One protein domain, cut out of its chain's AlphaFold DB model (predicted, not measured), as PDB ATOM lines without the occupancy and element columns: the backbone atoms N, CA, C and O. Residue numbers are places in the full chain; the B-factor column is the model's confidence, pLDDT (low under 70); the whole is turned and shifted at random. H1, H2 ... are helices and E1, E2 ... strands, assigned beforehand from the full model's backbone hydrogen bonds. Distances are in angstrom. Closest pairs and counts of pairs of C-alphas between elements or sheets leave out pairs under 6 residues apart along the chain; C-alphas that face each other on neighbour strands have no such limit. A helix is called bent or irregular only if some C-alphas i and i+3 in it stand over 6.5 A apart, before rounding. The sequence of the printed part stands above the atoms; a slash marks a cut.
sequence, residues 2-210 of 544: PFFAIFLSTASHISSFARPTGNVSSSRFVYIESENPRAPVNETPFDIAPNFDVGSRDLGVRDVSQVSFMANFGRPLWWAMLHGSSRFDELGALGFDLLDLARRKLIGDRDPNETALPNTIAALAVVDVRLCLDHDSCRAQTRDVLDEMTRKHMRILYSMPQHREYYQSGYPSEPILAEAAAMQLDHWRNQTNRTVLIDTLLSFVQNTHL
ATOM      1  N   PRO A   2     -18.547  30.768   0.567       56.47
ATOM      2  CA  PRO A   2     -17.828  31.586   1.530       56.47
ATOM      3  C   PRO A   2     -16.390  31.059   1.634       56.47
ATOM      4  O   PRO A   2     -16.161  29.926   2.045       56.47
ATOM      5  N   PHE A   3     -15.434  31.869   1.186       63.28
ATOM      6  CA  PHE A   3     -14.005  31.670   1.407       63.28
ATOM      7  C   PHE A   3     -13.608  32.545   2.595       63.28
ATOM      8  O   PHE A   3     -13.962  33.723   2.629       63.28
ATOM      9  N   PHE A   4     -12.891  31.983   3.562       58.56
ATOM     10  CA  PHE A   4     -12.258  32.756   4.624       58.56
ATOM     11  C   PHE A   4     -10.757  32.476   4.607       58.56
ATOM     12  O   PHE A   4     -10.325  31.371   4.281       58.56
ATOM     13  N   ALA A   5      -9.969  33.494   4.937       58.47
ATOM     14  CA  ALA A   5      -8.521  33.413   5.035       58.47
ATOM     15  C   ALA A   5      -8.108  33.803   6.454       58.47
ATOM     16  O   ALA A   5      -8.569  34.819   6.976       58.47
ATOM     17  N   ILE A   6      -7.247  32.995   7.070       62.06
ATOM     18  CA  ILE A   6      -6.638  33.297   8.365       62.06
ATOM     19  C   ILE A   6      -5.251  33.870   8.082       62.06
ATOM     20  O   ILE A   6      -4.404  33.193   7.505       62.06
ATOM     21  N   PHE A   7      -5.028  35.118   8.486       53.34
ATOM     22  CA  PHE A   7      -3.719  35.760   8.429       53.34
ATOM     23  C   PHE A   7      -3.126  35.787   9.837       53.34
ATOM     24  O   PHE A   7      -3.666  36.437  10.728       53.34
ATOM     25  N   LEU A   8      -2.017  35.079  10.031       57.38
ATOM     26  CA  LEU A   8      -1.237  35.112  11.266       57.38
ATOM     27  C   LEU A   8      -0.143  36.171  11.114       57.38
ATOM     28  O   LEU A   8       0.723  36.053  10.248       57.38
ATOM     29  N   SER A   9      -0.191  37.220  11.933       53.00
ATOM     30  CA  SER A   9       0.832  38.266  11.965       53.00
ATOM     31  C   SER A   9       1.235  38.553  13.406       53.00
ATOM     32  O   SER A   9       0.417  38.993  14.207       53.00
ATOM     33  N   THR A  10       2.511  38.339  13.721       54.12
ATOM     34  CA  THR A  10       3.128  38.663  15.020       54.12
ATOM     35  C   THR A  10       3.605  40.119  15.099       54.12
ATOM     36  O   THR A  10       4.030  40.581  16.151       54.12
ATOM     37  N   ALA A  11       3.532  40.868  13.992       55.50
ATOM     38  CA  ALA A  11       3.947  42.272  13.900       55.50
ATOM     39  C   ALA A  11       2.782  43.265  14.076       55.50
ATOM     40  O   ALA A  11       2.950  44.470  13.902       55.50
ATOM     41  N   SER A  12       1.592  42.754  14.372       58.38
ATOM     42  CA  SER A  12       0.346  43.510  14.419       58.38
ATOM     43  C   SER A  12       0.175  44.251  15.745       58.38
ATOM     44  O   SER A  12       0.320  43.646  16.802       58.38
ATOM     45  N   HIS A  13      -0.164  45.540  15.690       66.56
ATOM     46  CA  HIS A  13      -0.565  46.313  16.870       66.56
ATOM     47  C   HIS A  13      -2.018  46.007  17.222       66.56
ATOM     48  O   HIS A  13      -2.877  46.020  16.333       66.56
ATOM     49  N   ILE A  14      -2.328  45.803  18.503       65.69
ATOM     50  CA  ILE A  14      -3.698  45.501  18.952       65.69
ATOM     51  C   ILE A  14      -4.659  46.622  18.527       65.69
ATOM     52  O   ILE A  14      -5.750  46.368  18.005       65.69
ATOM     53  N   SER A  15      -4.202  47.873  18.625       62.81
ATOM     54  CA  SER A  15      -4.926  49.079  18.199       62.81
ATOM     55  C   SER A  15      -5.324  49.091  16.715       62.81
ATOM     56  O   SER A  15      -6.249  49.805  16.321       62.81
ATOM     57  N   SER A  16      -4.670  48.282  15.875       62.94
ATOM     58  CA  SER A  16      -4.993  48.173  14.447       62.94
ATOM     59  C   SER A  16      -6.249  47.339  14.193       62.94
ATOM     60  O   SER A  16      -6.959  47.599  13.221       62.94
ATOM     61  N   PHE A  17      -6.551  46.384  15.077       60.47
ATOM     62  CA  PHE A  17      -7.647  45.418  14.930       60.47
ATOM     63  C   PHE A  17      -8.792  45.650  15.929       60.47
ATOM     64  O   PHE A  17      -9.922  45.216  15.690       60.47
ATOM     65  N   ALA A  18      -8.537  46.389  17.011       60.03
ATOM     66  CA  ALA A  18      -9.494  46.676  18.074       60.03
ATOM     67  C   ALA A  18      -9.676  48.189  18.300       60.03
ATOM     68  O   ALA A  18      -9.413  48.701  19.381       60.03
ATOM     69  N   ARG A  19     -10.120  48.932  17.274       61.16
ATOM     70  CA  ARG A  19     -10.449  50.360  17.452       61.16
ATOM     71  C   ARG A  19     -11.680  50.526  18.363       61.16
ATOM     72  O   ARG A  19     -12.645  49.780  18.163       61.16
ATOM     73  N   PRO A  20     -11.691  51.520  19.274       63.31
ATOM     74  CA  PRO A  20     -12.879  51.873  20.047       63.31
ATOM     75  C   PRO A  20     -14.056  52.178  19.122       63.31
ATOM     76  O   PRO A  20     -13.895  52.870  18.110       63.31
ATOM     77  N   THR A  21     -15.242  51.688  19.473       58.81
ATOM     78  CA  THR A  21     -16.452  51.798  18.638       58.81
ATOM     79  C   THR A  21     -16.854  53.251  18.350       58.81
ATOM     80  O   THR A  21     -17.419  53.520  17.292       58.81
ATOM     81  N   GLY A  22     -16.493  54.197  19.226       56.00
ATOM     82  CA  GLY A  22     -16.734  55.636  19.051       56.00
ATOM     83  C   GLY A  22     -15.769  56.377  18.110       56.00
ATOM     84  O   GLY A  22     -16.061  57.503  17.724       56.00
ATOM     85  N   ASN A  23     -14.643  55.771  17.704       54.53
ATOM     86  CA  ASN A  23     -13.571  56.436  16.935       54.53
ATOM     87  C   ASN A  23     -13.444  55.947  15.479       54.53
ATOM     88  O   ASN A  23     -12.419  56.146  14.818       54.53
ATOM     89  N   VAL A  24     -14.474  55.291  14.947       54.00
ATOM     90  CA  VAL A  24     -14.453  54.766  13.578       54.00
ATOM     91  C   VAL A  24     -14.935  55.837  12.592       54.00
ATOM     92  O   VAL A  24     -16.105  55.908  12.246       54.00
ATOM     93  N   SER A  25     -14.017  56.676  12.107       48.31
ATOM     94  CA  SER A  25     -14.312  57.745  11.132       48.31
ATOM     95  C   SER A  25     -14.357  57.281   9.666       48.31
ATOM     96  O   SER A  25     -14.467  58.099   8.751       48.31
ATOM     97  N   SER A  26     -14.229  55.976   9.404       56.09
ATOM     98  CA  SER A  26     -14.161  55.460   8.036       56.09
ATOM     99  C   SER A  26     -15.547  55.214   7.452       56.09
ATOM    100  O   SER A  26     -16.289  54.373   7.945       56.09
ATOM    101  N   SER A  27     -15.828  55.830   6.303       52.66
ATOM    102  CA  SER A  27     -17.002  55.535   5.467       52.66
ATOM    103  C   SER A  27     -17.037  54.105   4.906       52.66
ATOM    104  O   SER A  27     -18.053  53.689   4.361       52.66
ATOM    105  N   ARG A  28     -15.940  53.337   5.028       53.50
ATOM    106  CA  ARG A  28     -15.893  51.905   4.677       53.50
ATOM    107  C   ARG A  28     -16.414  51.004   5.797       53.50
ATOM    108  O   ARG A  28     -16.616  49.816   5.563       53.50
ATOM    109  N   PHE A  29     -16.582  51.539   7.004       49.31
ATOM    110  CA  PHE A  29     -17.144  50.807   8.126       49.31
ATOM    111  C   PHE A  29     -18.665  50.932   8.053       49.31
ATOM    112  O   PHE A  29     -19.250  51.923   8.484       49.31
ATOM    113  N   VAL A  30     -19.302  49.951   7.421       48.31
ATOM    114  CA  VAL A  30     -20.762  49.876   7.374       48.31
ATOM    115  C   VAL A  30     -21.225  49.408   8.749       48.31
ATOM    116  O   VAL A  30     -21.035  48.247   9.099       48.31
ATOM    117  N   TYR A  31     -21.800  50.319   9.539       47.62
ATOM    118  CA  TYR A  31     -22.599  49.955  10.708       47.62
ATOM    119  C   TYR A  31     -23.811  49.179  10.184       47.62
ATOM    120  O   TYR A  31     -24.798  49.760   9.741       47.62
ATOM    121  N   ILE A  32     -23.713  47.853  10.151       49.25
ATOM    122  CA  ILE A  32     -24.903  47.019  10.050       49.25
ATOM    123  C   ILE A  32     -25.475  47.039  11.467       49.25
ATOM    124  O   ILE A  32     -24.838  46.518  12.378       49.25
ATOM    125  N   GLU A  33     -26.636  47.674  11.672       46.22
ATOM    126  CA  GLU A  33     -27.294  47.847  12.987       46.22
ATOM    127  C   GLU A  33     -27.456  46.536  13.792       46.22
ATOM    128  O   GLU A  33     -27.713  46.577  14.991       46.22
ATOM    129  N   SER A  34     -27.269  45.374  13.158       45.03
ATOM    130  CA  SER A  34     -27.364  44.044  13.761       45.03
ATOM    131  C   SER A  34     -26.030  43.331  14.032       45.03
ATOM    132  O   SER A  34     -26.057  42.237  14.589       45.03
ATOM    133  N   GLU A  35     -24.870  43.877  13.649       47.47
ATOM    134  CA  GLU A  35     -23.574  43.206  13.839       47.47
ATOM    135  C   GLU A  35     -22.537  44.164  14.436       47.47
ATOM    136  O   GLU A  35     -21.854  44.906  13.730       47.47
ATOM    137  N   ASN A  36     -22.368  44.108  15.763       54.72
ATOM    138  CA  ASN A  36     -21.133  44.583  16.387       54.72
ATOM    139  C   ASN A  36     -19.940  43.959  15.644       54.72
ATOM    140  O   ASN A  36     -20.008  42.770  15.305       54.72
ATOM    141  N   PRO A  37     -18.835  44.696  15.406       58.81
ATOM    142  CA  PRO A  37     -17.644  44.089  14.830       58.81
ATOM    143  C   PRO A  37     -17.294  42.838  15.641       58.81
ATOM    144  O   PRO A  37     -17.248  42.891  16.876       58.81
ATOM    145  N   ARG A  38     -17.097  41.701  14.956       64.44
ATOM    146  CA  ARG A  38     -16.806  40.428  15.628       64.44
ATOM    147  C   ARG A  38     -15.597  40.608  16.540       64.44
ATOM    148  O   ARG A  38     -14.622  41.265  16.151       64.44
ATOM    149  N   ALA A  39     -15.703  40.108  17.767       67.81
ATOM    150  CA  ALA A  39     -14.599  40.138  18.716       67.81
ATOM    151  C   ALA A  39     -13.386  39.400  18.116       67.81
ATOM    152  O   ALA A  39     -13.579  38.440  17.359       67.81
ATOM    153  N   PRO A  40     -12.151  39.867  18.375       71.62
ATOM    154  CA  PRO A  40     -10.971  39.087  18.028       71.62
ATOM    155  C   PRO A  40     -11.031  37.733  18.744       71.62
ATOM    156  O   PRO A  40     -11.526  37.659  19.860       71.62
ATOM    157  N   VAL A  41     -10.527  36.678  18.101       78.38
ATOM    158  CA  VAL A  41     -10.325  35.385  18.767       78.38
ATOM    159  C   VAL A  41      -9.016  35.483  19.533       78.38
ATOM    160  O   VAL A  41      -7.949  35.577  18.921       78.38
ATOM    161  N   ASN A  42      -9.104  35.525  20.855       78.50
ATOM    162  CA  ASN A  42      -7.954  35.643  21.752       78.50
ATOM    163  C   ASN A  42      -7.846  34.455  22.721       78.50
ATOM    164  O   ASN A  42      -6.846  34.312  23.419       78.50
ATOM    165  N   GLU A  43      -8.838  33.568  22.717       85.69
ATOM    166  CA  GLU A  43      -8.852  32.320  23.461       85.69
ATOM    167  C   GLU A  43      -7.907  31.319  22.789       85.69
ATOM    168  O   GLU A  43      -8.130  30.870  21.662       85.69
ATOM    169  N   THR A  44      -6.829  30.962  23.486       82.50
ATOM    170  CA  THR A  44      -5.872  29.952  23.019       82.50
ATOM    171  C   THR A  44      -5.826  28.788  24.004       82.50
ATOM    172  O   THR A  44      -5.905  29.024  25.211       82.50
ATOM    173  N   PRO A  45      -5.721  27.531  23.530       86.25
ATOM    174  CA  PRO A  45      -5.593  26.391  24.428       86.25
ATOM    175  C   PRO A  45      -4.351  26.501  25.317       86.25
ATOM    176  O   PRO A  45      -3.279  26.888  24.846       86.25
ATOM    177  N   PHE A  46      -4.497  26.103  26.577       90.19
ATOM    178  CA  PHE A  46      -3.456  26.116  27.602       90.19
ATOM    179  C   PHE A  46      -3.475  24.791  28.363       90.19
ATOM    180  O   PHE A  46      -4.548  24.221  28.536       90.19
ATOM    181  N   ASP A  47      -2.312  24.297  28.793       92.69
ATOM    182  CA  ASP A  47      -2.177  23.045  29.566       92.69
ATOM    183  C   ASP A  47      -2.781  21.798  28.876       92.69
ATOM    184  O   ASP A  47      -3.219  20.853  29.525       92.69
ATOM    185  N   ILE A  48      -2.805  21.768  27.539       91.19
ATOM    186  CA  ILE A  48      -3.407  20.675  26.748       91.19
ATOM    187  C   ILE A  48      -2.390  19.619  26.277       91.19
ATOM    188  O   ILE A  48      -2.534  19.045  25.195       91.19
ATOM    189  N   ALA A  49      -1.326  19.386  27.047       88.94
ATOM    190  CA  ALA A  49      -0.346  18.359  26.707       88.94
ATOM    191  C   ALA A  49      -0.996  16.954  26.682       88.94
ATOM    192  O   ALA A  49      -1.767  16.612  27.586       88.94
ATOM    193  N   PRO A  50      -0.712  16.109  25.670       86.31
ATOM    194  CA  PRO A  50      -1.287  14.768  25.588       86.31
ATOM    195  C   PRO A  50      -0.949  13.895  26.804       86.31
ATOM    196  O   PRO A  50       0.208  13.801  27.208       86.31
ATOM    197  N   ASN A  51      -1.951  13.183  27.338       78.94
ATOM    198  CA  ASN A  51      -1.814  12.237  28.460       78.94
ATOM    199  C   ASN A  51      -1.212  12.846  29.744       78.94
ATOM    200  O   ASN A  51      -0.554  12.154  30.534       78.94
ATOM    201  N   PHE A  52      -1.418  14.145  29.959       81.12
ATOM    202  CA  PHE A  52      -0.936  14.846  31.139       81.12
ATOM    203  C   PHE A  52      -1.977  14.826  32.266       81.12
ATOM    204  O   PHE A  52      -2.721  15.777  32.471       81.12
ATOM    205  N   ASP A  53      -2.027  13.704  32.989       77.19
ATOM    206  CA  ASP A  53      -2.747  13.586  34.260       77.19
ATOM    207  C   ASP A  53      -1.738  13.630  35.414       77.19
ATOM    208  O   ASP A  53      -0.870  12.762  35.522       77.19
ATOM    209  N   VAL A  54      -1.814  14.681  36.231       75.31
ATOM    210  CA  VAL A  54      -0.960  14.883  37.410       75.31
ATOM    211  C   VAL A  54      -1.471  14.070  38.601       75.31
ATOM    212  O   VAL A  54      -0.664  13.563  39.377       75.31
ATOM    213  N   GLY A  55      -2.792  13.904  38.735       68.50
ATOM    214  CA  GLY A  55      -3.415  13.266  39.898       68.50
ATOM    215  C   GLY A  55      -3.181  11.757  39.966       68.50
ATOM    216  O   GLY A  55      -3.213  11.175  41.046       68.50
ATOM    217  N   SER A  56      -2.902  11.119  38.827       60.31
ATOM    218  CA  SER A  56      -2.631   9.682  38.743       60.31
ATOM    219  C   SER A  56      -1.149   9.308  38.890       60.31
ATOM    220  O   SER A  56      -0.809   8.130  38.760       60.31
ATOM    221  N   ARG A  57      -0.243  10.283  39.054       71.06
ATOM    222  CA  ARG A  57       1.212  10.063  39.023       71.06
ATOM    223  C   ARG A  57       1.819  10.121  40.420       71.06
ATOM    224  O   ARG A  57       1.555  11.033  41.192       71.06
ATOM    225  N   ASP A  58       2.723   9.187  40.688       82.06
ATOM    226  CA  ASP A  58       3.628   9.257  41.833       82.06
ATOM    227  C   ASP A  58       4.761  10.249  41.514       82.06
ATOM    228  O   ASP A  58       5.759   9.867  40.905       82.06
ATOM    229  N   LEU A  59       4.587  11.526  41.871       87.62
ATOM    230  CA  LEU A  59       5.553  12.595  41.584       87.62
ATOM    231  C   LEU A  59       6.371  12.961  42.827       87.62
ATOM    232  O   LEU A  59       5.810  13.171  43.899       87.62
ATOM    233  N   GLY A  60       7.684  13.093  42.676       90.56
ATOM    234  CA  GLY A  60       8.575  13.737  43.640       90.56
ATOM    235  C   GLY A  60       8.981  15.149  43.206       90.56
ATOM    236  O   GLY A  60       8.715  15.584  42.083       90.56
ATOM    237  N   VAL A  61       9.694  15.865  44.084       89.94
ATOM    238  CA  VAL A  61      10.203  17.222  43.795       89.94
ATOM    239  C   VAL A  61      11.067  17.231  42.531       89.94
ATOM    240  O   VAL A  61      10.912  18.094  41.674       89.94
ATOM    241  N   ARG A  62      11.941  16.229  42.370       89.31
ATOM    242  CA  ARG A  62      12.831  16.130  41.203       89.31
ATOM    243  C   ARG A  62      12.077  15.993  39.888       89.31
ATOM    244  O   ARG A  62      12.547  16.541  38.894       89.31
ATOM    245  N   ASP A  63      10.945  15.290  39.884       90.81
ATOM    246  CA  ASP A  63      10.140  15.068  38.681       90.81
ATOM    247  C   ASP A  63       9.507  16.378  38.217       90.81
ATOM    248  O   ASP A  63       9.593  16.731  37.041       90.81
ATOM    249  N   VAL A  64       8.939  17.143  39.156       92.31
ATOM    250  CA  VAL A  64       8.256  18.406  38.837       92.31
ATOM    251  C   VAL A  64       9.214  19.537  38.462       92.31
ATOM    252  O   VAL A  64       8.802  20.522  37.850       92.31
ATOM    253  N   SER A  65      10.499  19.389  38.790       91.81
ATOM    254  CA  SER A  65      11.575  20.310  38.413       91.81
ATOM    255  C   SER A  65      12.161  20.058  37.019       91.81
ATOM    256  O   SER A  65      12.933  20.888  36.546       91.81
ATOM    257  N   GLN A  66      11.830  18.945  36.352       91.88
ATOM    258  CA  GLN A  66      12.347  18.664  35.008       91.88
ATOM    259  C   GLN A  66      11.685  19.556  33.955       91.88
ATOM    260  O   GLN A  66      10.467  19.753  33.964       91.88
ATOM    261  N   VAL A  67      12.463  20.012  32.970       93.44
ATOM    262  CA  VAL A  67      11.947  20.787  31.828       93.44
ATOM    263  C   VAL A  67      10.879  20.014  31.057       93.44
ATOM    264  O   VAL A  67       9.851  20.582  30.694       93.44
ATOM    265  N   SER A  68      11.058  18.703  30.887       90.88
ATOM    266  CA  SER A  68      10.073  17.826  30.243       90.88
ATOM    267  C   SER A  68       8.726  17.791  30.969       90.88
ATOM    268  O   SER A  68       7.687  17.711  30.314       90.88
ATOM    269  N   PHE A  69       8.725  17.887  32.302       92.12
ATOM    270  CA  PHE A  69       7.505  17.988  33.098       92.12
ATOM    271  C   PHE A  69       6.896  19.387  32.987       92.12
ATOM    272  O   PHE A  69       5.718  19.526  32.658       92.12
ATOM    273  N   MET A  70       7.711  20.423  33.185       94.75
ATOM    274  CA  MET A  70       7.295  21.824  33.109       94.75
ATOM    275  C   MET A  70       6.673  22.202  31.762       94.75
ATOM    276  O   MET A  70       5.712  22.963  31.731       94.75
ATOM    277  N   ALA A  71       7.179  21.645  30.663       93.75
ATOM    278  CA  ALA A  71       6.692  21.911  29.313       93.75
ATOM    279  C   ALA A  71       5.264  21.410  29.046       93.75
ATOM    280  O   ALA A  71       4.674  21.800  28.041       93.75
ATOM    281  N   ASN A  72       4.696  20.566  29.919       92.81
ATOM    282  CA  ASN A  72       3.285  20.180  29.827       92.81
ATOM    283  C   ASN A  72       2.336  21.319  30.227       92.81
ATOM    284  O   ASN A  72       1.164  21.301  29.852       92.81
ATOM    285  N   PHE A  73       2.844  22.303  30.972       94.50
ATOM    286  CA  PHE A  73       2.107  23.490  31.360       94.50
ATOM    287  C   PHE A  73       2.385  24.645  30.402       94.50
ATOM    288  O   PHE A  73       3.499  24.844  29.916       94.50
ATOM    289  N   GLY A  74       1.375  25.474  30.200       93.62
ATOM    290  CA  GLY A  74       1.466  26.686  29.423       93.62
ATOM    291  C   GLY A  74       0.987  26.525  27.995       93.62
ATOM    292  O   GLY A  74       0.032  25.802  27.686       93.62
ATOM    293  N   ARG A  75       1.689  27.221  27.103       92.69
ATOM    294  CA  ARG A  75       1.457  27.126  25.666       92.69
ATOM    295  C   ARG A  75       1.788  25.716  25.158       92.69
ATOM    296  O   ARG A  75       2.884  25.224  25.424       92.69
ATOM    297  N   PRO A  76       0.939  25.113  24.303       91.75
ATOM    298  CA  PRO A  76       1.162  23.764  23.765       91.75
ATOM    299  C   PRO A  76       2.477  23.602  22.993       91.75
ATOM    300  O   PRO A  76       2.988  22.492  22.839       91.75
ATOM    301  N   LEU A  77       3.033  24.715  22.497       90.50
ATOM    302  CA  LEU A  77       4.290  24.721  21.763       90.50
ATOM    303  C   LEU A  77       5.471  24.244  22.621       90.50
ATOM    304  O   LEU A  77       6.359  23.594  22.077       90.50
ATOM    305  N   TRP A  78       5.473  24.497  23.936       92.62
ATOM    306  CA  TRP A  78       6.539  24.034  24.833       92.62
ATOM    307  C   TRP A  78       6.663  22.514  24.810       92.62
ATOM    308  O   TRP A  78       7.730  21.976  24.515       92.62
ATOM    309  N   TRP A  79       5.544  21.824  25.018       92.06
ATOM    310  CA  TRP A  79       5.481  20.373  24.930       92.06
ATOM    311  C   TRP A  79       5.837  19.867  23.528       92.06
ATOM    312  O   TRP A  79       6.648  18.948  23.386       92.06
ATOM    313  N   ALA A  80       5.253  20.479  22.491       90.25
ATOM    314  CA  ALA A  80       5.415  20.038  21.108       90.25
ATOM    315  C   ALA A  80       6.864  20.156  20.612       90.25
ATOM    316  O   ALA A  80       7.305  19.312  19.839       90.25
ATOM    317  N   MET A  81       7.618  21.160  21.063       88.06
ATOM    318  CA  MET A  81       9.031  21.311  20.704       88.06
ATOM    319  C   MET A  81       9.909  20.205  21.295       88.06
ATOM    320  O   MET A  81      10.795  19.703  20.604       88.06
ATOM    321  N   LEU A  82       9.637  19.778  22.531       86.25
ATOM    322  CA  LEU A  82      10.377  18.676  23.154       86.25
ATOM    323  C   LEU A  82      10.022  17.319  22.539       86.25
ATOM    324  O   LEU A  82      10.904  16.491  22.331       86.25
ATOM    325  N   HIS A  83       8.744  17.090  22.227       80.50
ATOM    326  CA  HIS A  83       8.240  15.770  21.818       80.50
ATOM    327  C   HIS A  83       8.090  15.595  20.299       80.50
ATOM    328  O   HIS A  83       7.877  14.482  19.825       80.50
ATOM    329  N   GLY A  84       8.194  16.674  19.521       72.81
ATOM    330  CA  GLY A  84       8.151  16.643  18.057       72.81
ATOM    331  C   GLY A  84       9.461  16.189  17.406       72.81
ATOM    332  O   GLY A  84       9.480  15.894  16.211       72.81
ATOM    333  N   SER A  85      10.548  16.112  18.177       63.97
ATOM    334  CA  SER A  85      11.857  15.654  17.712       63.97
ATOM    335  C   SER A  85      11.971  14.136  17.870       63.97
ATOM    336  O   SER A  85      11.859  13.608  18.971       63.97
ATOM    337  N   SER A  86      12.242  13.407  16.784       53.19
ATOM    338  CA  SER A  86      12.314  11.931  16.741       53.19
ATOM    339  C   SER A  86      13.484  11.301  17.528       53.19
ATOM    340  O   SER A  86      13.828  10.145  17.287       53.19
ATOM    341  N   ARG A  87      14.139  12.053  18.419       56.22
ATOM    342  CA  ARG A  87      15.348  11.661  19.156       56.22
ATOM    343  C   ARG A  87      15.116  11.796  20.656       56.22
ATOM    344  O   ARG A  87      15.519  12.774  21.276       56.22
ATOM    345  N   PHE A  88      14.472  10.787  21.237       53.97
ATOM    346  CA  PHE A  88      14.251  10.701  22.685       53.97
ATOM    347  C   PHE A  88      15.564  10.724  23.496       53.97
ATOM    348  O   PHE A  88      15.555  11.149  24.646       53.97
ATOM    349  N   ASP A  89      16.698  10.360  22.889       57.75
ATOM    350  CA  ASP A  89      18.012  10.329  23.548       57.75
ATOM    351  C   ASP A  89      18.646  11.728  23.761       57.75
ATOM    352  O   ASP A  89      19.645  11.843  24.468       57.75
ATOM    353  N   GLU A  90      18.074  12.802  23.194       64.88
ATOM    354  CA  GLU A  90      18.599  14.185  23.257       64.88
ATOM    355  C   GLU A  90      17.722  15.141  24.107       64.88
ATOM    356  O   GLU A  90      17.914  16.356  24.072       64.88
ATOM    357  N   LEU A  91      16.774  14.617  24.900       67.44
ATOM    358  CA  LEU A  91      15.793  15.409  25.672       67.44
ATOM    359  C   LEU A  91      16.414  16.525  26.531       67.44
ATOM    360  O   LEU A  91      15.878  17.628  26.559       67.44
ATOM    361  N   GLY A  92      17.549  16.262  27.187       70.12
ATOM    362  CA  GLY A  92      18.230  17.274  28.004       70.12
ATOM    363  C   GLY A  92      18.836  18.415  27.178       70.12
ATOM    364  O   GLY A  92      18.757  19.571  27.572       70.12
ATOM    365  N   ALA A  93      19.401  18.124  25.999       76.50
ATOM    366  CA  ALA A  93      19.918  19.163  25.103       76.50
ATOM    367  C   ALA A  93      18.773  20.016  24.530       76.50
ATOM    368  O   ALA A  93      18.861  21.243  24.502       76.50
ATOM    369  N   LEU A  94      17.668  19.364  24.158       82.88
ATOM    370  CA  LEU A  94      16.473  20.029  23.643       82.88
ATOM    371  C   LEU A  94      15.836  20.981  24.653       82.88
ATOM    372  O   LEU A  94      15.277  22.002  24.255       82.88
ATOM    373  N   GLY A  95      15.883  20.670  25.945       87.69
ATOM    374  CA  GLY A  95      15.286  21.556  26.930       87.69
ATOM    375  C   GLY A  95      16.184  22.736  27.338       87.69
ATOM    376  O   GLY A  95      15.649  23.818  27.591       87.69
ATOM    377  N   PHE A  96      17.519  22.634  27.216       87.62
ATOM    378  CA  PHE A  96      18.388  23.825  27.189       87.62
ATOM    379  C   PHE A  96      18.024  24.754  26.022       87.62
ATOM    380  O   PHE A  96      17.847  25.957  26.229       87.62
ATOM    381  N   ASP A  97      17.859  24.203  24.816       89.75
ATOM    382  CA  ASP A  97      17.462  24.975  23.634       89.75
ATOM    383  C   ASP A  97      16.068  25.604  23.805       89.75
ATOM    384  O   ASP A  97      15.842  26.748  23.400       89.75
ATOM    385  N   LEU A  98      15.134  24.888  24.444       93.38
ATOM    386  CA  LEU A  98      13.799  25.394  24.761       93.38
ATOM    387  C   LEU A  98      13.859  26.595  25.712       93.38
ATOM    388  O   LEU A  98      13.204  27.609  25.460       93.38
ATOM    389  N   LEU A  99      14.628  26.495  26.797       94.94
ATOM    390  CA  LEU A  99      14.776  27.581  27.766       94.94
ATOM    391  C   LEU A  99      15.507  28.780  27.158       94.94
ATOM    392  O   LEU A  99      15.103  29.919  27.390       94.94
ATOM    393  N   ASP A 100      16.526  28.554  26.331       93.25
ATOM    394  CA  ASP A 100      17.215  29.634  25.622       93.25
ATOM    395  C   ASP A 100      16.294  30.332  24.609       93.25
ATOM    396  O   ASP A 100      16.265  31.565  24.527       93.25
ATOM    397  N   LEU A 101      15.448  29.575  23.901       94.69
ATOM    398  CA  LEU A 101      14.400  30.142  23.055       94.69
ATOM    399  C   LEU A 101      13.394  30.962  23.873       94.69
ATOM    400  O   LEU A 101      13.032  32.064  23.457       94.69
ATOM    401  N   ALA A 102      12.951  30.455  25.026       96.44
ATOM    402  CA  ALA A 102      12.041  31.175  25.911       96.44
ATOM    403  C   ALA A 102      12.672  32.485  26.413       96.44
ATOM    404  O   ALA A 102      12.013  33.525  26.361       96.44
ATOM    405  N   ARG A 103      13.961  32.478  26.792       96.19
ATOM    406  CA  ARG A 103      14.725  33.688  27.150       96.19
ATOM    407  C   ARG A 103      14.737  34.689  25.999       96.19
ATOM    408  O   ARG A 103      14.300  35.821  26.192       96.19
ATOM    409  N   ARG A 104      15.155  34.267  24.796       95.19
ATOM    410  CA  ARG A 104      15.173  35.100  23.574       95.19
ATOM    411  C   ARG A 104      13.814  35.733  23.304       95.19
ATOM    412  O   ARG A 104      13.725  36.942  23.098       95.19
ATOM    413  N   LYS A 105      12.747  34.933  23.344       95.25
ATOM    414  CA  LYS A 105      11.379  35.403  23.097       95.25
ATOM    415  C   LYS A 105      10.895  36.369  24.168       95.25
ATOM    416  O   LYS A 105      10.236  37.347  23.838       95.25
ATOM    417  N   LEU A 106      11.252  36.147  25.429       95.06
ATOM    418  CA  LEU A 106      10.877  37.036  26.522       95.06
ATOM    419  C   LEU A 106      11.576  38.400  26.429       95.06
ATOM    420  O   LEU A 106      10.981  39.413  26.781       95.06
ATOM    421  N   ILE A 107      12.795  38.467  25.886       94.75
ATOM    422  CA  ILE A 107      13.545  39.726  25.717       94.75
ATOM    423  C   ILE A 107      13.405  40.365  24.322       94.75
ATOM    424  O   ILE A 107      14.096  41.342  24.021       94.75
ATOM    425  N   GLY A 108      12.490  39.867  23.483       91.62
ATOM    426  CA  GLY A 108      12.195  40.445  22.168       91.62
ATOM    427  C   GLY A 108      13.178  40.057  21.063       91.62
ATOM    428  O   GLY A 108      13.600  40.925  20.302       91.62
ATOM    429  N   ASP A 109      13.530  38.770  20.986       88.31
ATOM    430  CA  ASP A 109      14.438  38.156  20.003       88.31
ATOM    431  C   ASP A 109      15.871  38.732  20.022       88.31
ATOM    432  O   ASP A 109      16.572  38.746  19.009       88.31
ATOM    433  N   ARG A 110      16.323  39.200  21.193       86.56
ATOM    434  CA  ARG A 110      17.719  39.601  21.434       86.56
ATOM    435  C   ARG A 110      18.574  38.409  21.851       86.56
ATOM    436  O   ARG A 110      18.043  37.372  22.246       86.56
ATOM    437  N   ASP A 111      19.893  38.578  21.791       89.69
ATOM    438  CA  ASP A 111      20.830  37.608  22.359       89.69
ATOM    439  C   ASP A 111      20.714  37.627  23.895       89.69
ATOM    440  O   ASP A 111      20.953  38.667  24.517       89.69
ATOM    441  N   PRO A 112      20.336  36.509  24.536       89.19
ATOM    442  CA  PRO A 112      20.138  36.460  25.977       89.19
ATOM    443  C   PRO A 112      21.450  36.561  26.762       89.19
ATOM    444  O   PRO A 112      21.407  36.833  27.965       89.19
ATOM    445  N   ASN A 113      22.595  36.383  26.093       90.06
ATOM    446  CA  ASN A 113      23.930  36.470  26.678       90.06
ATOM    447  C   ASN A 113      24.599  37.835  26.446       90.06
ATOM    448  O   ASN A 113      25.746  38.029  26.853       90.06
ATOM    449  N   GLU A 114      23.900  38.788  25.823       86.31
ATOM    450  CA  GLU A 114      24.390  40.157  25.668       86.31
ATOM    451  C   GLU A 114      24.681  40.782  27.046       86.31
ATOM    452  O   GLU A 114      23.937  40.589  28.012       86.31
ATOM    453  N   THR A 115      25.788  41.521  27.150       81.00
ATOM    454  CA  THR A 115      26.224  42.178  28.397       81.00
ATOM    455  C   THR A 115      25.718  43.613  28.530       81.00
ATOM    456  O   THR A 115      25.865  44.227  29.590       81.00
ATOM    457  N   ALA A 116      25.118  44.160  27.467       78.69
ATOM    458  CA  ALA A 116      24.541  45.495  27.457       78.69
ATOM    459  C   ALA A 116      23.402  45.630  28.480       78.69
ATOM    460  O   ALA A 116      22.740  44.655  28.841       78.69
ATOM    461  N   LEU A 117      23.151  46.868  28.923       72.31
ATOM    462  CA  LEU A 117      22.008  47.165  29.784       72.31
ATOM    463  C   LEU A 117      20.713  46.665  29.132       72.31
ATOM    464  O   LEU A 117      20.498  46.901  27.935       72.31
ATOM    465  N   PRO A 118      19.840  45.990  29.896       74.44
ATOM    466  CA  PRO A 118      18.620  45.454  29.334       74.44
ATOM    467  C   PRO A 118      17.727  46.593  28.844       74.44
ATOM    468  O   PRO A 118      17.635  47.657  29.461       74.44
ATOM    469  N   ASN A 119      17.038  46.363  27.727       82.44
ATOM    470  CA  ASN A 119      15.948  47.239  27.315       82.44
ATOM    471  C   ASN A 119      14.926  47.316  28.460       82.44
ATOM    472  O   ASN A 119      14.521  46.277  28.976       82.44
ATOM    473  N   THR A 120      14.493  48.522  28.827       86.38
ATOM    474  CA  THR A 120      13.568  48.758  29.943       86.38
ATOM    475  C   THR A 120      12.297  47.906  29.861       86.38
ATOM    476  O   THR A 120      11.884  47.347  30.870       86.38
ATOM    477  N   ILE A 121      11.709  47.733  28.671       91.44
ATOM    478  CA  ILE A 121      10.499  46.916  28.480       91.44
ATOM    479  C   ILE A 121      10.823  45.419  28.553       91.44
ATOM    480  O   ILE A 121      10.045  44.654  29.114       91.44
ATOM    481  N   ALA A 122      11.987  44.994  28.053       93.56
ATOM    482  CA  ALA A 122      12.432  43.606  28.185       93.56
ATOM    483  C   ALA A 122      12.697  43.235  29.653       93.56
ATOM    484  O   ALA A 122      12.287  42.167  30.102       93.56
ATOM    485  N   ALA A 123      13.341  44.128  30.410       94.56
ATOM    486  CA  ALA A 123      13.539  43.960  31.844       94.56
ATOM    487  C   ALA A 123      12.192  43.919  32.576       94.56
ATOM    488  O   ALA A 123      11.968  43.023  33.387       94.56
ATOM    489  N   LEU A 124      11.270  44.828  32.233       94.62
ATOM    490  CA  LEU A 124       9.922  44.850  32.797       94.62
ATOM    491  C   LEU A 124       9.164  43.551  32.519       94.62
ATOM    492  O   LEU A 124       8.562  43.014  33.436       94.62
ATOM    493  N   ALA A 125       9.231  43.009  31.303       95.69
ATOM    494  CA  ALA A 125       8.618  41.727  30.955       95.69
ATOM    495  C   ALA A 125       9.157  40.568  31.798       95.69
ATOM    496  O   ALA A 125       8.381  39.783  32.338       95.69
ATOM    497  N   VAL A 126      10.479  40.489  31.953       97.44
ATOM    498  CA  VAL A 126      11.127  39.475  32.792       97.44
ATOM    499  C   VAL A 126      10.706  39.613  34.258       97.44
ATOM    500  O   VAL A 126      10.383  38.616  34.899       97.44
ATOM    501  N   VAL A 127      10.677  40.835  34.791       97.00
ATOM    502  CA  VAL A 127      10.248  41.096  36.173       97.00
ATOM    503  C   VAL A 127       8.758  40.810  36.361       97.00
ATOM    504  O   VAL A 127       8.379  40.250  37.383       97.00
ATOM    505  N   ASP A 128       7.914  41.122  35.383       96.00
ATOM    506  CA  ASP A 128       6.468  40.905  35.448       96.00
ATOM    507  C   ASP A 128       6.104  39.413  35.437       96.00
ATOM    508  O   ASP A 128       5.311  38.975  36.266       96.00
ATOM    509  N   VAL A 129       6.779  38.598  34.610       97.81
ATOM    510  CA  VAL A 129       6.660  37.126  34.673       97.81
ATOM    511  C   VAL A 129       6.905  36.610  36.091       97.81
ATOM    512  O   VAL A 129       6.245  35.675  36.529       97.81
ATOM    513  N   ARG A 130       7.864  37.205  36.805       97.88
ATOM    514  CA  ARG A 130       8.287  36.754  38.132       97.88
ATOM    515  C   ARG A 130       7.378  37.278  39.231       97.88
ATOM    516  O   ARG A 130       7.041  36.520  40.129       97.88
ATOM    517  N   LEU A 131       6.999  38.552  39.169       96.31
ATOM    518  CA  LEU A 131       6.335  39.257  40.263       96.31
ATOM    519  C   LEU A 131       4.821  39.369  40.111       96.31
ATOM    520  O   LEU A 131       4.180  39.661  41.113       96.31
ATOM    521  N   CYS A 132       4.251  39.114  38.929       93.50
ATOM    522  CA  CYS A 132       2.834  39.332  38.626       93.50
ATOM    523  C   CYS A 132       2.431  40.796  38.880       93.50
ATOM    524  O   CYS A 132       1.748  41.119  39.855       93.50
ATOM    525  N   LEU A 133       2.946  41.705  38.049       90.62
ATOM    526  CA  LEU A 133       2.731  43.139  38.222       90.62
ATOM    527  C   LEU A 133       1.345  43.552  37.732       90.62
ATOM    528  O   LEU A 133       0.870  43.107  36.685       90.62
ATOM    529  N   ASP A 134       0.746  44.485  38.468       84.12
ATOM    530  CA  ASP A 134      -0.544  45.058  38.124       84.12
ATOM    531  C   ASP A 134      -0.427  46.358  37.344       84.12
ATOM    532  O   ASP A 134       0.264  47.298  37.736       84.12
ATOM    533  N   HIS A 135      -1.123  46.399  36.209       82.25
ATOM    534  CA  HIS A 135      -1.075  47.506  35.264       82.25
ATOM    535  C   HIS A 135      -2.449  48.154  35.124       82.25
ATOM    536  O   HIS A 135      -3.433  47.492  34.788       82.25
ATOM    537  N   ASP A 136      -2.503  49.476  35.283       74.88
ATOM    538  CA  ASP A 136      -3.698  50.267  34.985       74.88
ATOM    539  C   ASP A 136      -3.873  50.429  33.463       74.88
ATOM    540  O   ASP A 136      -3.381  51.369  32.832       74.88
ATOM    541  N   SER A 137      -4.588  49.477  32.858       66.50
ATOM    542  CA  SER A 137      -4.861  49.438  31.413       66.50
ATOM    543  C   SER A 137      -5.713  50.613  30.892       66.50
ATOM    544  O   SER A 137      -5.782  50.838  29.676       66.50
ATOM    545  N   CYS A 138      -6.312  51.423  31.775       64.69
ATOM    546  CA  CYS A 138      -7.096  52.596  31.381       64.69
ATOM    547  C   CYS A 138      -6.214  53.779  30.941       64.69
ATOM    548  O   CYS A 138      -6.698  54.716  30.294       64.69
ATOM    549  N   ARG A 139      -4.903  53.730  31.199       69.81
ATOM    550  CA  ARG A 139      -3.955  54.797  30.849       69.81
ATOM    551  C   ARG A 139      -3.312  54.598  29.489       69.81
ATOM    552  O   ARG A 139      -2.887  53.503  29.138       69.81
ATOM    553  N   ALA A 140      -3.169  55.690  28.737       69.75
ATOM    554  CA  ALA A 140      -2.583  55.653  27.399       69.75
ATOM    555  C   ALA A 140      -1.125  55.176  27.395       69.75
ATOM    556  O   ALA A 140      -0.809  54.265  26.638       69.75
ATOM    557  N   GLN A 141      -0.270  55.720  28.268       71.69
ATOM    558  CA  GLN A 141       1.140  55.314  28.322       71.69
ATOM    559  C   GLN A 141       1.294  53.834  28.696       71.69
ATOM    560  O   GLN A 141       2.099  53.119  28.106       71.69
ATOM    561  N   THR A 142       0.484  53.352  29.644       78.50
ATOM    562  CA  THR A 142       0.479  51.944  30.054       78.50
ATOM    563  C   THR A 142       0.033  51.034  28.911       78.50
ATOM    564  O   THR A 142       0.620  49.974  28.722       78.50
ATOM    565  N   ARG A 143      -0.942  51.451  28.092       79.31
ATOM    566  CA  ARG A 143      -1.358  50.679  26.909       79.31
ATOM    567  C   ARG A 143      -0.233  50.487  25.897       79.31
ATOM    568  O   ARG A 143      -0.090  49.379  25.398       79.31
ATOM    569  N   ASP A 144       0.576  51.510  25.624       82.50
ATOM    570  CA  ASP A 144       1.688  51.388  24.668       82.50
ATOM    571  C   ASP A 144       2.738  50.375  25.155       82.50
ATOM    572  O   ASP A 144       3.203  49.529  24.387       82.50
ATOM    573  N   VAL A 145       3.050  50.400  26.455       86.75
ATOM    574  CA  VAL A 145       3.942  49.415  27.088       86.75
ATOM    575  C   VAL A 145       3.345  48.008  27.001       86.75
ATOM    576  O   VAL A 145       4.025  47.079  26.571       86.75
ATOM    577  N   LEU A 146       2.066  47.841  27.351       87.44
ATOM    578  CA  LEU A 146       1.384  46.546  27.293       87.44
ATOM    579  C   LEU A 146       1.273  46.002  25.859       87.44
ATOM    580  O   LEU A 146       1.326  44.786  25.667       87.44
ATOM    581  N   ASP A 147       1.109  46.862  24.851       86.00
ATOM    582  CA  ASP A 147       1.065  46.473  23.432       86.00
ATOM    583  C   ASP A 147       2.437  45.959  22.995       86.00
ATOM    584  O   ASP A 147       2.537  44.879  22.408       86.00
ATOM    585  N   GLU A 148       3.516  46.652  23.374       89.19
ATOM    586  CA  GLU A 148       4.870  46.171  23.108       89.19
ATOM    587  C   GLU A 148       5.171  44.852  23.830       89.19
ATOM    588  O   GLU A 148       5.681  43.920  23.199       89.19
ATOM    589  N   MET A 149       4.803  44.722  25.107       91.94
ATOM    590  CA  MET A 149       4.979  43.480  25.869       91.94
ATOM    591  C   MET A 149       4.215  42.302  25.249       91.94
ATOM    592  O   MET A 149       4.743  41.192  25.162       91.94
ATOM    593  N   THR A 150       2.999  42.542  24.756       90.19
ATOM    594  CA  THR A 150       2.190  41.520  24.068       90.19
ATOM    595  C   THR A 150       2.807  41.121  22.737       90.19
ATOM    596  O   THR A 150       2.895  39.939  22.413       90.19
ATOM    597  N   ARG A 151       3.303  42.094  21.973       88.25
ATOM    598  CA  ARG A 151       3.843  41.853  20.635       88.25
ATOM    599  C   ARG A 151       5.221  41.194  20.642       88.25
ATOM    600  O   ARG A 151       5.506  40.373  19.774       88.25
ATOM    601  N   LYS A 152       6.101  41.599  21.561       91.44
ATOM    602  CA  LYS A 152       7.523  41.220  21.548       91.44
ATOM    603  C   LYS A 152       7.966  40.361  22.720       91.44
ATOM    604  O   LYS A 152       9.014  39.744  22.606       91.44
ATOM    605  N   HIS A 153       7.222  40.334  23.822       94.81
ATOM    606  CA  HIS A 153       7.723  39.805  25.091       94.81
ATOM    607  C   HIS A 153       6.815  38.727  25.685       94.81
ATOM    608  O   HIS A 153       6.729  38.602  26.899       94.81
ATOM    609  N   MET A 154       6.131  37.942  24.843       94.25
ATOM    610  CA  MET A 154       5.352  36.762  25.255       94.25
ATOM    611  C   MET A 154       4.222  37.042  26.266       94.25
ATOM    612  O   MET A 154       3.772  36.116  26.942       94.25
ATOM    613  N   ARG A 155       3.734  38.281  26.394       93.06
ATOM    614  CA  ARG A 155       2.535  38.561  27.203       93.06
ATOM    615  C   ARG A 155       1.288  38.054  26.468       93.06
ATOM    616  O   ARG A 155       1.224  38.140  25.243       93.06
ATOM    617  N   ILE A 156       0.303  37.512  27.186       90.38
ATOM    618  CA  ILE A 156      -0.958  37.030  26.601       90.38
ATOM    619  C   ILE A 156      -2.050  38.081  26.740       90.38
ATOM    620  O   ILE A 156      -2.228  38.666  27.804       90.38
ATOM    621  N   LEU A 157      -2.813  38.272  25.666       87.94
ATOM    622  CA  LEU A 157      -4.081  38.990  25.665       87.94
ATOM    623  C   LEU A 157      -5.200  38.067  26.179       87.94
ATOM    624  O   LEU A 157      -5.617  37.158  25.466       87.94
ATOM    625  N   TYR A 158      -5.693  38.296  27.395       86.62
ATOM    626  CA  TYR A 158      -6.749  37.475  27.998       86.62
ATOM    627  C   TYR A 158      -8.146  37.865  27.554       86.62
ATOM    628  O   TYR A 158      -8.992  36.996  27.373       86.62
ATOM    629  N   SER A 159      -8.404  39.164  27.409       84.69
ATOM    630  CA  SER A 159      -9.740  39.649  27.088       84.69
ATOM    631  C   SER A 159      -9.699  40.995  26.385       84.69
ATOM    632  O   SER A 159      -8.887  41.869  26.701       84.69
ATOM    633  N   MET A 160     -10.623  41.160  25.444       80.62
ATOM    634  CA  MET A 160     -10.944  42.423  24.800       80.62
ATOM    635  C   MET A 160     -12.410  42.755  25.113       80.62
ATOM    636  O   MET A 160     -13.305  42.140  24.526       80.62
ATOM    637  N   PRO A 161     -12.686  43.718  26.010       78.75
ATOM    638  CA  PRO A 161     -14.040  44.180  26.291       78.75
ATOM    639  C   PRO A 161     -14.790  44.617  25.029       78.75
ATOM    640  O   PRO A 161     -14.199  45.118  24.069       78.75
ATOM    641  N   GLN A 162     -16.121  44.516  25.058       77.31
ATOM    642  CA  GLN A 162     -16.984  44.836  23.912       77.31
ATOM    643  C   GLN A 162     -16.793  46.269  23.383       77.31
ATOM    644  O   GLN A 162     -16.872  46.492  22.175       77.31
ATOM    645  N   HIS A 163     -16.508  47.228  24.270       75.56
ATOM    646  CA  HIS A 163     -16.266  48.633  23.920       75.56
ATOM    647  C   HIS A 163     -14.858  48.893  23.342       75.56
ATOM    648  O   HIS A 163     -14.660  49.897  22.654       75.56
ATOM    649  N   ARG A 164     -13.904  47.965  23.534       73.94
ATOM    650  CA  ARG A 164     -12.540  47.980  22.956       73.94
ATOM    651  C   ARG A 164     -11.690  49.203  23.330       73.94
ATOM    652  O   ARG A 164     -10.827  49.618  22.560       73.94
ATOM    653  N   GLU A 165     -11.943  49.811  24.485       73.62
ATOM    654  CA  GLU A 165     -11.175  50.984  24.941       73.62
ATOM    655  C   GLU A 165      -9.884  50.599  25.674       73.62
ATOM    656  O   GLU A 165      -8.911  51.353  25.667       73.62
ATOM    657  N   TYR A 166      -9.863  49.408  26.265       74.94
ATOM    658  CA  TYR A 166      -8.692  48.781  26.866       74.94
ATOM    659  C   TYR A 166      -8.717  47.283  26.562       74.94
ATOM    660  O   TYR A 166      -9.661  46.782  25.955       74.94
ATOM    661  N   TYR A 167      -7.682  46.568  26.985       79.50
ATOM    662  CA  TYR A 167      -7.666  45.113  26.987       79.50
ATOM    663  C   TYR A 167      -6.989  44.586  28.243       79.50
ATOM    664  O   TYR A 167      -6.134  45.250  28.831       79.50
ATOM    665  N   GLN A 168      -7.366  43.376  28.637       84.62
ATOM    666  CA  GLN A 168      -6.741  42.669  29.745       84.62
ATOM    667  C   GLN A 168      -5.661  41.751  29.192       84.62
ATOM    668  O   GLN A 168      -5.906  40.950  28.288       84.62
ATOM    669  N   SER A 169      -4.451  41.883  29.720       88.69
ATOM    670  CA  SER A 169      -3.310  41.056  29.342       88.69
ATOM    671  C   SER A 169      -2.447  40.750  30.556       88.69
ATOM    672  O   SER A 169      -2.417  41.533  31.506       88.69
ATOM    673  N   GLY A 170      -1.708  39.649  30.506       90.50
ATOM    674  CA  GLY A 170      -0.845  39.210  31.594       90.50
ATOM    675  C   GLY A 170       0.103  38.094  31.185       90.50
ATOM    676  O   GLY A 170       0.080  37.608  30.050       90.50
ATOM    677  N   TYR A 171       0.951  37.711  32.131       94.25
ATOM    678  CA  TYR A 171       1.752  36.500  32.045       94.25
ATOM    679  C   TYR A 171       1.044  35.399  32.830       94.25
ATOM    680  O   TYR A 171       0.980  35.481  34.057       94.25
ATOM    681  N   PRO A 172       0.460  34.396  32.154       92.88
ATOM    682  CA  PRO A 172      -0.126  33.267  32.859       92.88
ATOM    683  C   PRO A 172       0.983  32.439  33.507       92.88
ATOM    684  O   PRO A 172       2.154  32.544  33.139       92.88
ATOM    685  N   SER A 173       0.604  31.578  34.448       94.75
ATOM    686  CA  SER A 173       1.559  30.688  35.099       94.75
ATOM    687  C   SER A 173       2.152  29.700  34.087       94.75
ATOM    688  O   SER A 173       1.503  28.735  33.688       94.75
ATOM    689  N   GLU A 174       3.386  29.938  33.651       96.50
ATOM    690  CA  GLU A 174       4.121  29.100  32.701       96.50
ATOM    691  C   GLU A 174       5.496  28.766  33.277       96.50
ATOM    692  O   GLU A 174       6.393  29.610  33.227       96.50
ATOM    693  N   PRO A 175       5.708  27.543  33.789       97.12
ATOM    694  CA  PRO A 175       6.951  27.192  34.474       97.12
ATOM    695  C   PRO A 175       8.199  27.361  33.591       97.12
ATOM    696  O   PRO A 175       9.212  27.871  34.058       97.12
ATOM    697  N   ILE A 176       8.102  27.040  32.292       97.50
ATOM    698  CA  ILE A 176       9.177  27.269  31.308       97.50
ATOM    699  C   ILE A 176       9.531  28.755  31.186       97.50
ATOM    700  O   ILE A 176      10.707  29.117  31.179       97.50
ATOM    701  N   LEU A 177       8.525  29.629  31.104       97.75
ATOM    702  CA  LEU A 177       8.754  31.067  30.969       97.75
ATOM    703  C   LEU A 177       9.285  31.671  32.275       97.75
ATOM    704  O   LEU A 177      10.153  32.539  32.238       97.75
ATOM    705  N   ALA A 178       8.807  31.185  33.424       98.31
ATOM    706  CA  ALA A 178       9.259  31.613  34.742       98.31
ATOM    707  C   ALA A 178      10.703  31.185  35.051       98.31
ATOM    708  O   ALA A 178      11.457  31.971  35.634       98.31
ATOM    709  N   GLU A 179      11.107  29.984  34.627       98.06
ATOM    710  CA  GLU A 179      12.500  29.522  34.672       98.06
ATOM    711  C   GLU A 179      13.386  30.384  33.767       98.06
ATOM    712  O   GLU A 179      14.399  30.916  34.214       98.06
ATOM    713  N   ALA A 180      12.966  30.614  32.519       97.75
ATOM    714  CA  ALA A 180      13.690  31.474  31.587       97.75
ATOM    715  C   ALA A 180      13.864  32.906  32.129       97.75
ATOM    716  O   ALA A 180      14.946  33.488  32.024       97.75
ATOM    717  N   ALA A 181      12.826  33.468  32.756       98.25
ATOM    718  CA  ALA A 181      12.895  34.768  33.417       98.25
ATOM    719  C   ALA A 181      13.895  34.767  34.591       98.25
ATOM    720  O   ALA A 181      14.670  35.712  34.733       98.25
ATOM    721  N   ALA A 182      13.932  33.690  35.383       97.75
ATOM    722  CA  ALA A 182      14.909  33.487  36.456       97.75
ATOM    723  C   ALA A 182      16.349  33.526  35.934       97.75
ATOM    724  O   ALA A 182      17.186  34.282  36.427       97.75
ATOM    725  N   MET A 183      16.610  32.726  34.897       96.12
ATOM    726  CA  MET A 183      17.914  32.618  34.251       96.12
ATOM    727  C   MET A 183      18.355  33.967  33.692       96.12
ATOM    728  O   MET A 183      19.519  34.341  33.817       96.12
ATOM    729  N   GLN A 184      17.425  34.720  33.097       96.38
ATOM    730  CA  GLN A 184      17.738  36.027  32.543       96.38
ATOM    731  C   GLN A 184      18.045  37.067  33.627       96.38
ATOM    732  O   GLN A 184      18.993  37.836  33.464       96.38
ATOM    733  N   LEU A 185      17.296  37.077  34.737       95.88
ATOM    734  CA  LEU A 185      17.608  37.935  35.882       95.88
ATOM    735  C   LEU A 185      18.977  37.606  36.464       95.88
ATOM    736  O   LEU A 185      19.768  38.517  36.680       95.88
ATOM    737  N   ASP A 186      19.281  36.329  36.681       94.94
ATOM    738  CA  ASP A 186      20.583  35.904  37.196       94.94
ATOM    739  C   ASP A 186      21.737  36.306  36.270       94.94
ATOM    740  O   ASP A 186      22.737  36.862  36.725       94.94
ATOM    741  N   HIS A 187      21.573  36.117  34.957       94.00
ATOM    742  CA  HIS A 187      22.547  36.584  33.971       94.00
ATOM    743  C   HIS A 187      22.801  38.089  34.110       94.00
ATOM    744  O   HIS A 187      23.947  38.511  34.264       94.00
ATOM    745  N   TRP A 188      21.746  38.908  34.133       94.69
ATOM    746  CA  TRP A 188      21.897  40.358  34.273       94.69
ATOM    747  C   TRP A 188      22.483  40.774  35.619       94.69
ATOM    748  O   TRP A 188      23.322  41.673  35.641       94.69
ATOM    749  N   ARG A 189      22.105  40.118  36.723       93.06
ATOM    750  CA  ARG A 189      22.665  40.388  38.057       93.06
ATOM    751  C   ARG A 189      24.179  40.201  38.074       93.06
ATOM    752  O   ARG A 189      24.884  41.029  38.644       93.06
ATOM    753  N   ASN A 190      24.659  39.141  37.427       91.38
ATOM    754  CA  ASN A 190      26.071  38.773  37.434       91.38
ATOM    755  C   ASN A 190      26.907  39.528  36.391       91.38
ATOM    756  O   ASN A 190      28.073  39.815  36.646       91.38
ATOM    757  N   GLN A 191      26.344  39.837  35.218       90.19
ATOM    758  CA  GLN A 191      27.106  40.397  34.093       90.19
ATOM    759  C   GLN A 191      26.954  41.908  33.919       90.19
ATOM    760  O   GLN A 191      27.824  42.545  33.326       90.19
ATOM    761  N   THR A 192      25.857  42.491  34.402       86.62
ATOM    762  CA  THR A 192      25.468  43.853  34.014       86.62
ATOM    763  C   THR A 192      25.127  44.722  35.218       86.62
ATOM    764  O   THR A 192      25.720  45.782  35.407       86.62
ATOM    765  N   ASN A 193      24.141  44.315  36.015       90.25
ATOM    766  CA  ASN A 193      23.589  45.112  37.099       90.25
ATOM    767  C   ASN A 193      22.965  44.219  38.181       90.25
ATOM    768  O   ASN A 193      21.871  43.682  37.997       90.25
ATOM    769  N   ARG A 194      23.621  44.149  39.345       92.62
ATOM    770  CA  ARG A 194      23.170  43.388  40.523       92.62
ATOM    771  C   ARG A 194      21.740  43.729  40.948       92.62
ATOM    772  O   ARG A 194      21.013  42.853  41.399       92.62
ATOM    773  N   THR A 195      21.324  44.984  40.792       92.81
ATOM    774  CA  THR A 195      20.011  45.473  41.229       92.81
ATOM    775  C   THR A 195      19.002  45.590  40.091       92.81
ATOM    776  O   THR A 195      18.019  46.312  40.237       92.81
ATOM    777  N   VAL A 196      19.205  44.890  38.968       94.56
ATOM    778  CA  VAL A 196      18.346  44.984  37.772       94.56
ATOM    779  C   VAL A 196      16.852  44.857  38.082       94.56
ATOM    780  O   VAL A 196      16.059  45.624  37.540       94.56
ATOM    781  N   LEU A 197      16.458  43.955  38.987       95.06
ATOM    782  CA  LEU A 197      15.062  43.777  39.392       95.06
ATOM    783  C   LEU A 197      14.525  45.047  40.070       95.06
ATOM    784  O   LEU A 197      13.503  45.589  39.657       95.06
ATOM    785  N   ILE A 198      15.245  45.558  41.069       93.50
ATOM    786  CA  ILE A 198      14.863  46.746  41.847       93.50
ATOM    787  C   ILE A 198      14.876  48.012  40.987       93.50
ATOM    788  O   ILE A 198      13.976  48.840  41.093       93.50
ATOM    789  N   ASP A 199      15.853  48.150  40.093       92.31
ATOM    790  CA  ASP A 199      15.932  49.277  39.160       92.31
ATOM    791  C   ASP A 199      14.781  49.254  38.145       92.31
ATOM    792  O   ASP A 199      14.206  50.295  37.821       92.31
ATOM    793  N   THR A 200      14.391  48.060  37.695       93.12
ATOM    794  CA  THR A 200      13.214  47.876  36.835       93.12
ATOM    795  C   THR A 200      11.937  48.256  37.576       93.12
ATOM    796  O   THR A 200      11.103  48.966  37.017       93.12
ATOM    797  N   LEU A 201      11.799  47.857  38.845       91.06
ATOM    798  CA  LEU A 201      10.667  48.256  39.679       91.06
ATOM    799  C   LEU A 201      10.623  49.764  39.925       91.06
ATOM    800  O   LEU A 201       9.543  50.343  39.899       91.06
ATOM    801  N   LEU A 202      11.772  50.414  40.125       87.62
ATOM    802  CA  LEU A 202      11.832  51.869  40.271       87.62
ATOM    803  C   LEU A 202      11.301  52.557  39.019       87.62
ATOM    804  O   LEU A 202      10.451  53.439  39.119       87.62
ATOM    805  N   SER A 203      11.754  52.115  37.844       85.31
ATOM    806  CA  SER A 203      11.251  52.633  36.573       85.31
ATOM    807  C   SER A 203       9.758  52.351  36.403       85.31
ATOM    808  O   SER A 203       9.009  53.230  35.984       85.31
ATOM    809  N   PHE A 204       9.301  51.154  36.766       84.88
ATOM    810  CA  PHE A 204       7.892  50.783  36.706       84.88
ATOM    811  C   PHE A 204       7.032  51.696  37.585       84.88
ATOM    812  O   PHE A 204       6.158  52.369  37.057       84.88
ATOM    813  N   VAL A 205       7.339  51.805  38.880       79.38
ATOM    814  CA  VAL A 205       6.597  52.616  39.865       79.38
ATOM    815  C   VAL A 205       6.671  54.121  39.570       79.38
ATOM    816  O   VAL A 205       5.771  54.866  39.936       79.38
ATOM    817  N   GLN A 206       7.726  54.604  38.913       72.94
ATOM    818  CA  GLN A 206       7.775  55.992  38.437       72.94
ATOM    819  C   GLN A 206       6.816  56.236  37.266       72.94
ATOM    820  O   GLN A 206       6.285  57.333  37.123       72.94
ATOM    821  N   ASN A 207       6.590  55.222  36.430       67.88
ATOM    822  CA  ASN A 207       5.723  55.311  35.256       67.88
ATOM    823  C   ASN A 207       4.276  54.859  35.536       67.88
ATOM    824  O   ASN A 207       3.375  55.154  34.748       67.88
ATOM    825  N   THR A 208       4.035  54.162  36.647       63.53
ATOM    826  CA  THR A 208       2.718  53.704  37.095       63.53
ATOM    827  C   THR A 208       2.349  54.391  38.409       63.53
ATOM    828  O   THR A 208       3.106  54.367  39.371       63.53
ATOM    829  N   HIS A 209       1.175  55.027  38.505       61.03
ATOM    830  CA  HIS A 209       0.724  55.607  39.785       61.03
ATOM    831  C   HIS A 209       0.189  54.513  40.723       61.03
ATOM    832  O   HIS A 209      -0.976  54.546  41.109       61.03
ATOM    833  N   LEU A 210       1.029  53.537  41.070       63.00
ATOM    834  CA  LEU A 210       0.705  52.559  42.104       63.00
ATOM    835  C   LEU A 210       0.598  53.252  43.458       63.00
ATOM    836  O   LEU A 210       1.447  54.092  43.802       63.00
TER     837      LEU A 210
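AT A GLANCE: This is residues 2 to 210 of the 544 residues of an uncharacterized protein of Heterobasidion irregulare (strain TC 32-1) (UniProt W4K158). A cluster of crossed helices, H5, H6, H8 and H9, makes the core; H7 joins it through H6 and packs with residues 146 to 151 on a small strand hairpin, E1 and E2. The helical hairpin H4 and H5 makes another corner, and two long stretches with no named element, residues 2 to 13 and 18 to 60, trail loosely from the body; residues 2 to 8, 30 to 35 and 55 to 63 stand free, of which 61 to 63 belong to H2. The printed part has 209 residues, under half in named elements, in the order H1 to H7, E1, E2, H8, H9; the two-stranded sheet is antiparallel and the class mostly helix. It is only just compact, close to loose, with a radius of gyration of the C-alphas of 19.8 A and spans of 59 by 46 by 30 A.

IN THESE COORDINATES: Find C-alpha 156 at (-0.958, 37.030, 26.601), where E1, residues 156 to 159, begins; E2 is residues 168 to 170. H7, residues 140 to 152, is 18.6 A long. H5, residues 88 to 106, spans 26.8 A; it is irregular, with C-alphas 89 and 92 8.3 A apart, and has a kink of 35 degrees near residue 95. H8, residues 175 to 191, spans 24.1 A. H6 is residues 120 to 131, H4 76 to 83, H3 67 to 70, H2 61 to 64 and H1 14 to 17. H9, residues 196 to 207, ends at C-alpha 207, (5.723, 55.311, 35.256).

HOW THE PARTS SIT: Look first at the hairpin E1 and E2, antiparallel at 152 degrees: N 156 and O 170 are 2.9 A apart, within hydrogen-bond range. The closest C-alphas of H7 and E1, Thr 150 and Ile 156, are 6.0 A apart. H6 and H7 touch at Ala 125 and Met 149, 6.5 A, about perpendicular at 82 degrees, with residues 121 to 125 and 145 to 149 alone. H6, with residues 126 to 130 alone, touches H8 at Val 126 and Ala 181, 5.1 A, a steep tilt of 54 degrees. H5, with residues 99 to 106 alone, touches H8 at Arg 103 and Ala 180, 5.1 A. H9 touches H6 at Leu 124 and Thr 200, 6.0 A, about perpendicular at 76 degrees. H4 and H5, a helical hairpin, touch at Leu 82 and Leu 94, 6.3 A, with residues 91 to 98 of H5 alone. H3 only just touches H8, with 3 pairs of C-alphas within 8 A, the closest Met 70 and Pro 175, 5.5 A. H2 is close to H3 but not clearly touching, at Val 64 and Met 70, 6.7 A; so is H1 to H7, at Ile 14 and Asp 147, 6.6 A. In H6, H7, H8 and H9 every O i to N i+4 pair is within hydrogen-bond range, against 3 of 4 in H4 and 13 of 15 in H5; H1, H2 and H3 are too short for such a pair.

THE WHOLE: The C-alphas farthest apart, Ser 27 and Asp 58, are 62.4 A apart. The printed part has no cut; the links H1 to H2 and H5 to H6 are long. Mean pLDDT of the printed part is 80.6, with residues 2 to 39, 55 to 56, 85 to 91, 137 to 140 and 207 to 210 under 70.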